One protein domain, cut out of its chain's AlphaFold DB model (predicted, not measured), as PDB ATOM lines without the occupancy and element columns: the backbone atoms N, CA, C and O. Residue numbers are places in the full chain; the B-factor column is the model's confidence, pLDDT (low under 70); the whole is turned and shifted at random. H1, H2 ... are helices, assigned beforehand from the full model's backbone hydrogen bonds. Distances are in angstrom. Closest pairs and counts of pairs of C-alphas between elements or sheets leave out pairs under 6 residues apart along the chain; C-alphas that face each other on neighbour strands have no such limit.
ATOM      1  N   ASN A   2      86.971 243.708 317.197       77.44
ATOM      2  CA  ASN A   2      87.692 242.560 317.776       77.44
ATOM      3  C   ASN A   2      89.218 242.702 317.666       77.44
ATOM      4  O   ASN A   2      89.946 242.256 318.550       77.44
ATOM      5  N   TRP A   3      89.685 243.396 316.626       78.94
ATOM      6  CA  TRP A   3      91.104 243.626 316.366       78.94
ATOM      7  C   TRP A   3      91.754 244.544 317.409       78.94
ATOM      8  O   TRP A   3      92.762 244.181 318.008       78.94
ATOM      9  N   VAL A   4      91.095 245.657 317.745       78.88
ATOM     10  CA  VAL A   4      91.544 246.577 318.807       78.88
ATOM     11  C   VAL A   4      91.686 245.849 320.147       78.88
ATOM     12  O   VAL A   4      92.680 246.013 320.848       78.88
ATOM     13  N   ARG A   5      90.737 244.965 320.485       78.31
ATOM     14  CA  ARG A   5      90.817 244.144 321.706       78.31
ATOM     15  C   ARG A   5      91.997 243.169 321.689       78.31
ATOM     16  O   ARG A   5      92.527 242.858 322.750       78.31
ATOM     17  N   SER A   6      92.398 242.683 320.517       76.62
ATOM     18  CA  SER A   6      93.556 241.797 320.380       76.62
ATOM     19  C   SER A   6      94.867 242.535 320.648       76.62
ATOM     20  O   SER A   6      95.704 242.031 321.390       76.62
ATOM     21  N   LEU A   7      95.001 243.758 320.129       76.00
ATOM     22  CA  LEU A   7      96.181 244.601 320.344       76.00
ATOM     23  C   LEU A   7      96.360 244.985 321.818       76.00
ATOM     24  O   LEU A   7      97.454 244.869 322.364       76.00
ATOM     25  N   VAL A   8      95.267 245.360 322.492       77.31
ATOM     26  CA  VAL A   8      95.290 245.722 323.922       77.31
ATOM     27  C   VAL A   8      95.688 244.537 324.811       77.31
ATOM     28  O   VAL A   8      96.329 244.727 325.842       77.31
ATOM     29  N   ARG A   9      95.335 243.303 324.426       74.88
ATOM     30  CA  ARG A   9      95.777 242.096 325.146       74.88
ATOM     31  C   ARG A   9      97.266 241.815 324.946       74.88
ATOM     32  O   ARG A   9      97.925 241.485 325.925       74.88
ATOM     33  N   GLY A  10      97.789 242.007 323.732       73.44
ATOM     34  CA  GLY A  10      99.223 241.878 323.442       73.44
ATOM     35  C   GLY A  10     100.070 242.809 324.313       73.44
ATOM     36  O   GLY A  10     100.932 242.340 325.046       73.44
ATOM     37  N   ALA A  11      99.702 244.093 324.375       71.31
ATOM     38  CA  ALA A  11     100.400 245.100 325.184       71.31
ATOM     39  C   ALA A  11     100.380 244.833 326.706       71.31
ATOM     40  O   ALA A  11     101.190 245.381 327.449       71.31
ATOM     41  N   ARG A  12      99.447 244.011 327.206       69.81
ATOM     42  CA  ARG A  12      99.420 243.581 328.616       69.81
ATOM     43  C   ARG A  12     100.332 242.380 328.882       69.81
ATOM     44  O   ARG A  12     100.817 242.248 330.003       69.81
ATOM     45  N   SER A  13     100.546 241.537 327.872       73.31
ATOM     46  CA  SER A  13     101.417 240.356 327.929       73.31
ATOM     47  C   SER A  13     102.905 240.731 327.951       73.31
ATOM     48  O   SER A  13     103.709 240.030 328.558       73.31
ATOM     49  N   ASP A  14     103.238 241.887 327.380       68.00
ATOM     50  CA  ASP A  14     104.552 242.536 327.391       68.00
ATOM     51  C   ASP A  14     105.213 242.640 328.781       68.00
ATOM     52  O   ASP A  14     106.428 242.511 328.903       68.00
ATOM     53  N   ARG A  15     104.431 242.775 329.866       70.19
ATOM     54  CA  ARG A  15     104.965 242.906 331.241       70.19
ATOM     55  C   ARG A  15     105.658 241.655 331.804       70.19
ATOM     56  O   ARG A  15     106.201 241.736 332.903       70.19
ATOM     57  N   GLY A  16     105.622 240.527 331.096       74.12
ATOM     58  CA  GLY A  16     106.339 239.296 331.451       74.12
ATOM     59  C   GLY A  16     107.453 238.908 330.476       74.12
ATOM     60  O   GLY A  16     108.052 237.854 330.670       74.12
ATOM     61  N   MET A  17     107.715 239.713 329.436       80.50
ATOM     62  CA  MET A  17     108.748 239.417 328.439       80.50
ATOM     63  C   MET A  17     110.147 239.826 328.911       80.50
ATOM     64  O   MET A  17     110.346 240.824 329.605       80.50
ATOM     65  N   THR A  18     111.132 239.038 328.505       79.62
ATOM     66  CA  THR A  18     112.558 239.238 328.752       79.62
ATOM     67  C   THR A  18     113.140 240.316 327.830       79.62
ATOM     68  O   THR A  18     112.681 240.520 326.705       79.62
ATOM     69  N   THR A  19     114.204 241.001 328.262       86.75
ATOM     70  CA  THR A  19     114.870 242.065 327.480       86.75
ATOM     71  C   THR A  19     115.332 241.590 326.093       86.75
ATOM     72  O   THR A  19     115.313 242.356 325.129       86.75
ATOM     73  N   SER A  20     115.708 240.314 325.970       89.12
ATOM     74  CA  SER A  20     116.072 239.679 324.700       89.12
ATOM     75  C   SER A  20     114.912 239.600 323.713       89.12
ATOM     76  O   SER A  20     115.118 239.807 322.520       89.12
ATOM     77  N   GLU A  21     113.691 239.351 324.180       84.81
ATOM     78  CA  GLU A  21     112.519 239.251 323.303       84.81
ATOM     79  C   GLU A  21     112.171 240.612 322.692       84.81
ATOM     80  O   GLU A  21     111.900 240.696 321.494       84.81
ATOM     81  N   TYR A  22     112.302 241.696 323.462       84.81
ATOM     82  CA  TYR A  22     112.156 243.061 322.945       84.81
ATOM     83  C   TYR A  22     113.218 243.423 321.906       84.81
ATOM     84  O   TYR A  22     112.904 244.014 320.865       84.81
ATOM     85  N   ALA A  23     114.475 243.058 322.166       91.75
ATOM     86  CA  ALA A  23     115.565 243.301 321.229       91.75
ATOM     87  C   ALA A  23     115.322 242.564 319.902       91.75
ATOM     88  O   ALA A  23     115.372 243.177 318.834       91.75
ATOM     89  N   VAL A  24     114.972 241.274 319.962       92.50
ATOM     90  CA  VAL A  24     114.675 240.465 318.772       92.50
ATOM     91  C   VAL A  24     113.419 240.964 318.054       92.50
ATOM     92  O   VAL A  24     113.426 241.046 316.827       92.50
ATOM     93  N   GLY A  25     112.375 241.378 318.779       89.81
ATOM     94  CA  GLY A  25     111.163 241.959 318.194       89.81
ATOM     95  C   GLY A  25     111.443 243.240 317.402       89.81
ATOM     96  O   GLY A  25     110.943 243.411 316.290       89.81
ATOM     97  N   THR A  26     112.317 244.104 317.924       93.25
ATOM     98  CA  THR A  26     112.735 245.332 317.231       93.25
ATOM     99  C   THR A  26     113.571 245.012 315.992       93.25
ATOM    100  O   THR A  26     113.332 245.573 314.924       93.25
ATOM    101  N   ILE A  27     114.513 244.068 316.096       95.56
ATOM    102  CA  ILE A  27     115.325 243.615 314.955       95.56
ATOM    103  C   ILE A  27     114.433 243.021 313.860       95.56
ATOM    104  O   ILE A  27     114.609 243.354 312.689       95.56
ATOM    105  N   ALA A  28     113.455 242.192 314.225       95.06
ATOM    106  CA  ALA A  28     112.509 241.606 313.281       95.06
ATOM    107  C   ALA A  28     111.687 242.684 312.553       95.06
ATOM    108  O   ALA A  28     111.564 242.640 311.327       95.06
ATOM    109  N   ALA A  29     111.187 243.689 313.282       95.00
ATOM    110  CA  ALA A  29     110.468 244.817 312.692       95.00
ATOM    111  C   ALA A  29     111.355 245.628 311.730       95.00
ATOM    112  O   ALA A  29     110.938 245.928 310.609       95.00
ATOM    113  N   CYS A  30     112.595 245.929 312.125       97.06
ATOM    114  CA  CYS A  30     113.562 246.631 311.281       97.06
ATOM    115  C   CYS A  30     113.925 245.833 310.019       97.06
ATOM    116  O   CYS A  30     113.982 246.401 308.928       97.06
ATOM    117  N   ALA A  31     114.134 244.520 310.139       97.75
ATOM    118  CA  ALA A  31     114.426 243.651 309.001       97.75
ATOM    119  C   ALA A  31     113.262 243.633 308.000       97.75
ATOM    120  O   ALA A  31     113.474 243.785 306.796       97.75
ATOM    121  N   PHE A  32     112.026 243.531 308.490       97.69
ATOM    122  CA  PHE A  32     110.837 243.619 307.649       97.69
ATOM    123  C   PHE A  32     110.722 244.984 306.952       97.69
ATOM    124  O   PHE A  32     110.491 245.040 305.744       97.69
ATOM    125  N   ALA A  33     110.963 246.082 307.673       96.81
ATOM    126  CA  ALA A  33     110.978 247.425 307.095       96.81
ATOM    127  C   ALA A  33     112.042 247.574 305.992       96.81
ATOM    128  O   ALA A  33     111.769 248.164 304.947       96.81
ATOM    129  N   ALA A  34     113.231 246.994 306.176       97.75
ATOM    130  CA  ALA A  34     114.284 246.993 305.162       97.75
ATOM    131  C   ALA A  34     113.873 246.224 303.893       97.75
ATOM    132  O   ALA A  34     114.142 246.679 302.778       97.75
ATOM    133  N   VAL A  35     113.178 245.090 304.041       97.81
ATOM    134  CA  VAL A  35     112.615 244.346 302.904       97.81
ATOM    135  C   VAL A  35     111.561 245.184 302.180       97.81
ATOM    136  O   VAL A  35     111.631 245.321 300.960       97.81
ATOM    137  N   LEU A  36     110.630 245.810 302.906       97.12
ATOM    138  CA  LEU A  36     109.626 246.694 302.304       97.12
ATOM    139  C   LEU A  36     110.265 247.874 301.569       97.12
ATOM    140  O   LEU A  36     109.837 248.211 300.467       97.12
ATOM    141  N   TYR A  37     111.321 248.462 302.128       97.12
ATOM    142  CA  TYR A  37     112.077 249.519 301.463       97.12
ATOM    143  C   TYR A  37     112.650 249.038 300.128       97.12
ATOM    144  O   TYR A  37     112.509 249.722 299.115       97.12
ATOM    145  N   LYS A  38     113.238 247.837 300.087       97.12
ATOM    146  CA  LYS A  38     113.723 247.233 298.837       97.12
ATOM    147  C   LYS A  38     112.598 247.016 297.833       97.12
ATOM    148  O   LYS A  38     112.783 247.328 296.663       97.12
ATOM    149  N   VAL A  39     111.439 246.529 298.274       96.69
ATOM    150  CA  VAL A  39     110.274 246.329 297.399       96.69
ATOM    151  C   VAL A  39     109.825 247.660 296.802       96.69
ATOM    152  O   VAL A  39     109.736 247.780 295.585       96.69
ATOM    153  N   VAL A  40     109.618 248.682 297.632       95.19
ATOM    154  CA  VAL A  40     109.149 249.998 297.173       95.19
ATOM    155  C   VAL A  40     110.168 250.668 296.252       95.19
ATOM    156  O   VAL A  40     109.781 251.282 295.267       95.19
ATOM    157  N   THR A  41     111.466 250.513 296.517       94.69
ATOM    158  CA  THR A  41     112.542 251.086 295.685       94.69
ATOM    159  C   THR A  41     112.909 250.241 294.464       94.69
ATOM    160  O   THR A  41     113.806 250.608 293.706       94.69
ATOM    161  N   SER A  42     112.232 249.114 294.240       95.50
ATOM    162  CA  SER A  42     112.518 248.243 293.104       95.50
ATOM    163  C   SER A  42     112.108 248.885 291.776       95.50
ATOM    164  O   SER A  42     111.065 249.534 291.672       95.50
ATOM    165  N   ALA A  43     112.903 248.631 290.731       93.69
ATOM    166  CA  ALA A  43     112.655 249.096 289.363       93.69
ATOM    167  C   ALA A  43     111.210 248.874 288.857       93.69
ATOM    168  O   ALA A  43     110.632 249.834 288.350       93.69
ATOM    169  N   PRO A  44     110.582 247.686 289.011       94.12
ATOM    170  CA  PRO A  44     109.196 247.489 288.575       94.12
ATOM    171  C   PRO A  44     108.189 248.393 289.299       94.12
ATOM    172  O   PRO A  44     107.279 248.912 288.659       94.12
ATOM    173  N   VAL A  45     108.357 248.622 290.608       94.81
ATOM    174  CA  VAL A  45     107.445 249.471 291.397       94.81
ATOM    175  C   VAL A  45     107.574 250.932 290.974       94.81
ATOM    176  O   VAL A  45     106.571 251.605 290.745       94.81
ATOM    177  N   MET A  46     108.806 251.407 290.797       95.00
ATOM    178  CA  MET A  46     109.070 252.768 290.329       95.00
ATOM    179  C   MET A  46     108.567 252.994 288.897       95.00
ATOM    180  O   MET A  46     107.970 254.032 288.626       95.00
ATOM    181  N   ALA A  47     108.737 252.019 287.999       94.19
ATOM    182  CA  ALA A  47     108.238 252.103 286.627       94.19
ATOM    183  C   ALA A  47     106.704 252.177 286.570       94.19
ATOM    184  O   ALA A  47     106.153 252.998 285.838       94.19
ATOM    185  N   GLN A  48     106.004 251.371 287.376       95.19
ATOM    186  CA  GLN A  48     104.545 251.453 287.466       95.19
ATOM    187  C   GLN A  48     104.087 252.796 288.029       95.19
ATOM    188  O   GLN A  48     103.186 253.412 287.467       95.19
ATOM    189  N   LEU A  49     104.734 253.288 289.089       93.81
ATOM    190  CA  LEU A  49     104.410 254.594 289.653       93.81
ATOM    191  C   LEU A  49     104.610 255.720 288.626       93.81
ATOM    192  O   LEU A  49     103.762 256.599 288.513       93.81
ATOM    193  N   GLN A  50     105.689 255.670 287.841       93.94
ATOM    194  CA  GLN A  50     105.926 256.617 286.748       93.94
ATOM    195  C   GLN A  50     104.856 256.530 285.656       93.94
ATOM    196  O   GLN A  50     104.407 257.572 285.186       93.94
ATOM    197  N   SER A  51     104.421 255.324 285.276       93.81
ATOM    198  CA  SER A  51     103.331 255.145 284.306       93.81
ATOM    199  C   SER A  51     102.034 255.766 284.814       93.81
ATOM    200  O   SER A  51     101.436 256.569 284.114       93.81
ATOM    201  N   LEU A  52     101.655 255.480 286.063       94.12
ATOM    202  CA  LEU A  52     100.453 256.045 286.680       94.12
ATOM    203  C   LEU A  52     100.509 257.574 286.758       94.12
ATOM    204  O   LEU A  52      99.509 258.243 286.511       94.12
ATOM    205  N   LEU A  53     101.673 258.140 287.090       93.88
ATOM    206  CA  LEU A  53     101.869 259.590 287.104       93.88
ATOM    207  C   LEU A  53     101.784 260.195 285.701       93.88
ATOM    208  O   LEU A  53     101.216 261.275 285.548       93.88
ATOM    209  N   LYS A  54     102.324 259.513 284.687       93.88
ATOM    210  CA  LYS A  54     102.228 259.943 283.291       93.88
ATOM    211  C   LYS A  54     100.779 259.923 282.814       93.88
ATOM    212  O   LYS A  54     100.332 260.931 282.288       93.88
ATOM    213  N   ASP A  55     100.049 258.841 283.069       92.81
ATOM    214  CA  ASP A  55      98.634 258.712 282.705       92.81
ATOM    215  C   ASP A  55      97.782 259.784 283.404       92.81
ATOM    216  O   ASP A  55      96.926 260.410 282.784       92.81
ATOM    217  N   ALA A  56      98.043 260.052 284.688       92.50
ATOM    218  CA  ALA A  56      97.333 261.081 285.446       92.50
ATOM    219  C   ALA A  56      97.629 262.509 284.961       92.50
ATOM    220  O   ALA A  56      96.772 263.389 285.081       92.50
ATOM    221  N   LEU A  57      98.842 262.755 284.457       92.94
ATOM    222  CA  LEU A  57      99.223 264.048 283.902       92.94
ATOM    223  C   LEU A  57      98.676 264.231 282.481       92.94
ATOM    224  O   LEU A  57      98.183 265.311 282.177       92.94
ATOM    225  N   ASP A  58      98.728 263.186 281.653       87.50
ATOM    226  CA  ASP A  58      98.212 263.170 280.280       87.50
ATOM    227  C   ASP A  58      96.688 263.329 280.249       87.50
ATOM    228  O   ASP A  58      96.182 264.183 279.541       87.50
ATOM    229  N   ALA A  59      95.951 262.638 281.127       76.56
ATOM    230  CA  ALA A  59      94.490 262.742 281.209       76.56
ATOM    231  C   ALA A  59      93.961 264.133 281.620       76.56
ATOM    232  O   ALA A  59      92.749 264.364 281.603       76.56
ATOM    233  N   LYS A  60      94.839 265.040 282.065       62.78
ATOM    234  CA  LYS A  60      94.487 266.392 282.514       62.78
ATOM    235  C   LYS A  60      94.790 267.472 281.461       62.78
ATOM    236  O   LYS A  60      94.487 268.641 281.716       62.78
TER     237      LYS A  60
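Overview. This is residues 2 to 60 of the 61 residues of the protein "Uncharacterized protein DUF4244" of Streptomyces sp. CEV 2-1 (UniProt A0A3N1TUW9). Three helices joined end to end make an open, bracket-like chain with no packed core: H2 is the long base, H1 folds back from its first end, and H3 slants outward from its other end, both arms on one side of the base. The printed part has 59 residues, with H1, H2 and H3 in chain order and no named strand; the class is all helix. It is extended, with a radius of gyration of the C-alphas of 19.6 A and spans of 57 by 27 by 11 A.

Along the chain. H1, residues 2 to 16, begins at C-alpha 2 (87.692, 242.560, 317.776) and is 23.4 A long. H2, residues 19 to 40, is 31.8 A long. H3, residues 43 to 58, is 22.1 A long and ends at C-alpha 58 (98.212, 263.170, 280.280).

Arrangement. H1 is apart from H2 and from H3. H2 and H3 are close but not clearly touching; their closest C-alphas, of Val 39 and Val 45, are 7.3 A apart. They run the same way at a steep tilt of 53 degrees. Every O i to N i+4 pair is within hydrogen-bond range in H2 and H3, and 9 of 11 in H1.

Size, cuts and confidence. The C-alphas farthest apart, of Gly 16 and Lys 60, are 57.2 A apart. The printed part has no cut, and both links are tight. Residues 12, 14 and 60 have pLDDT under 70.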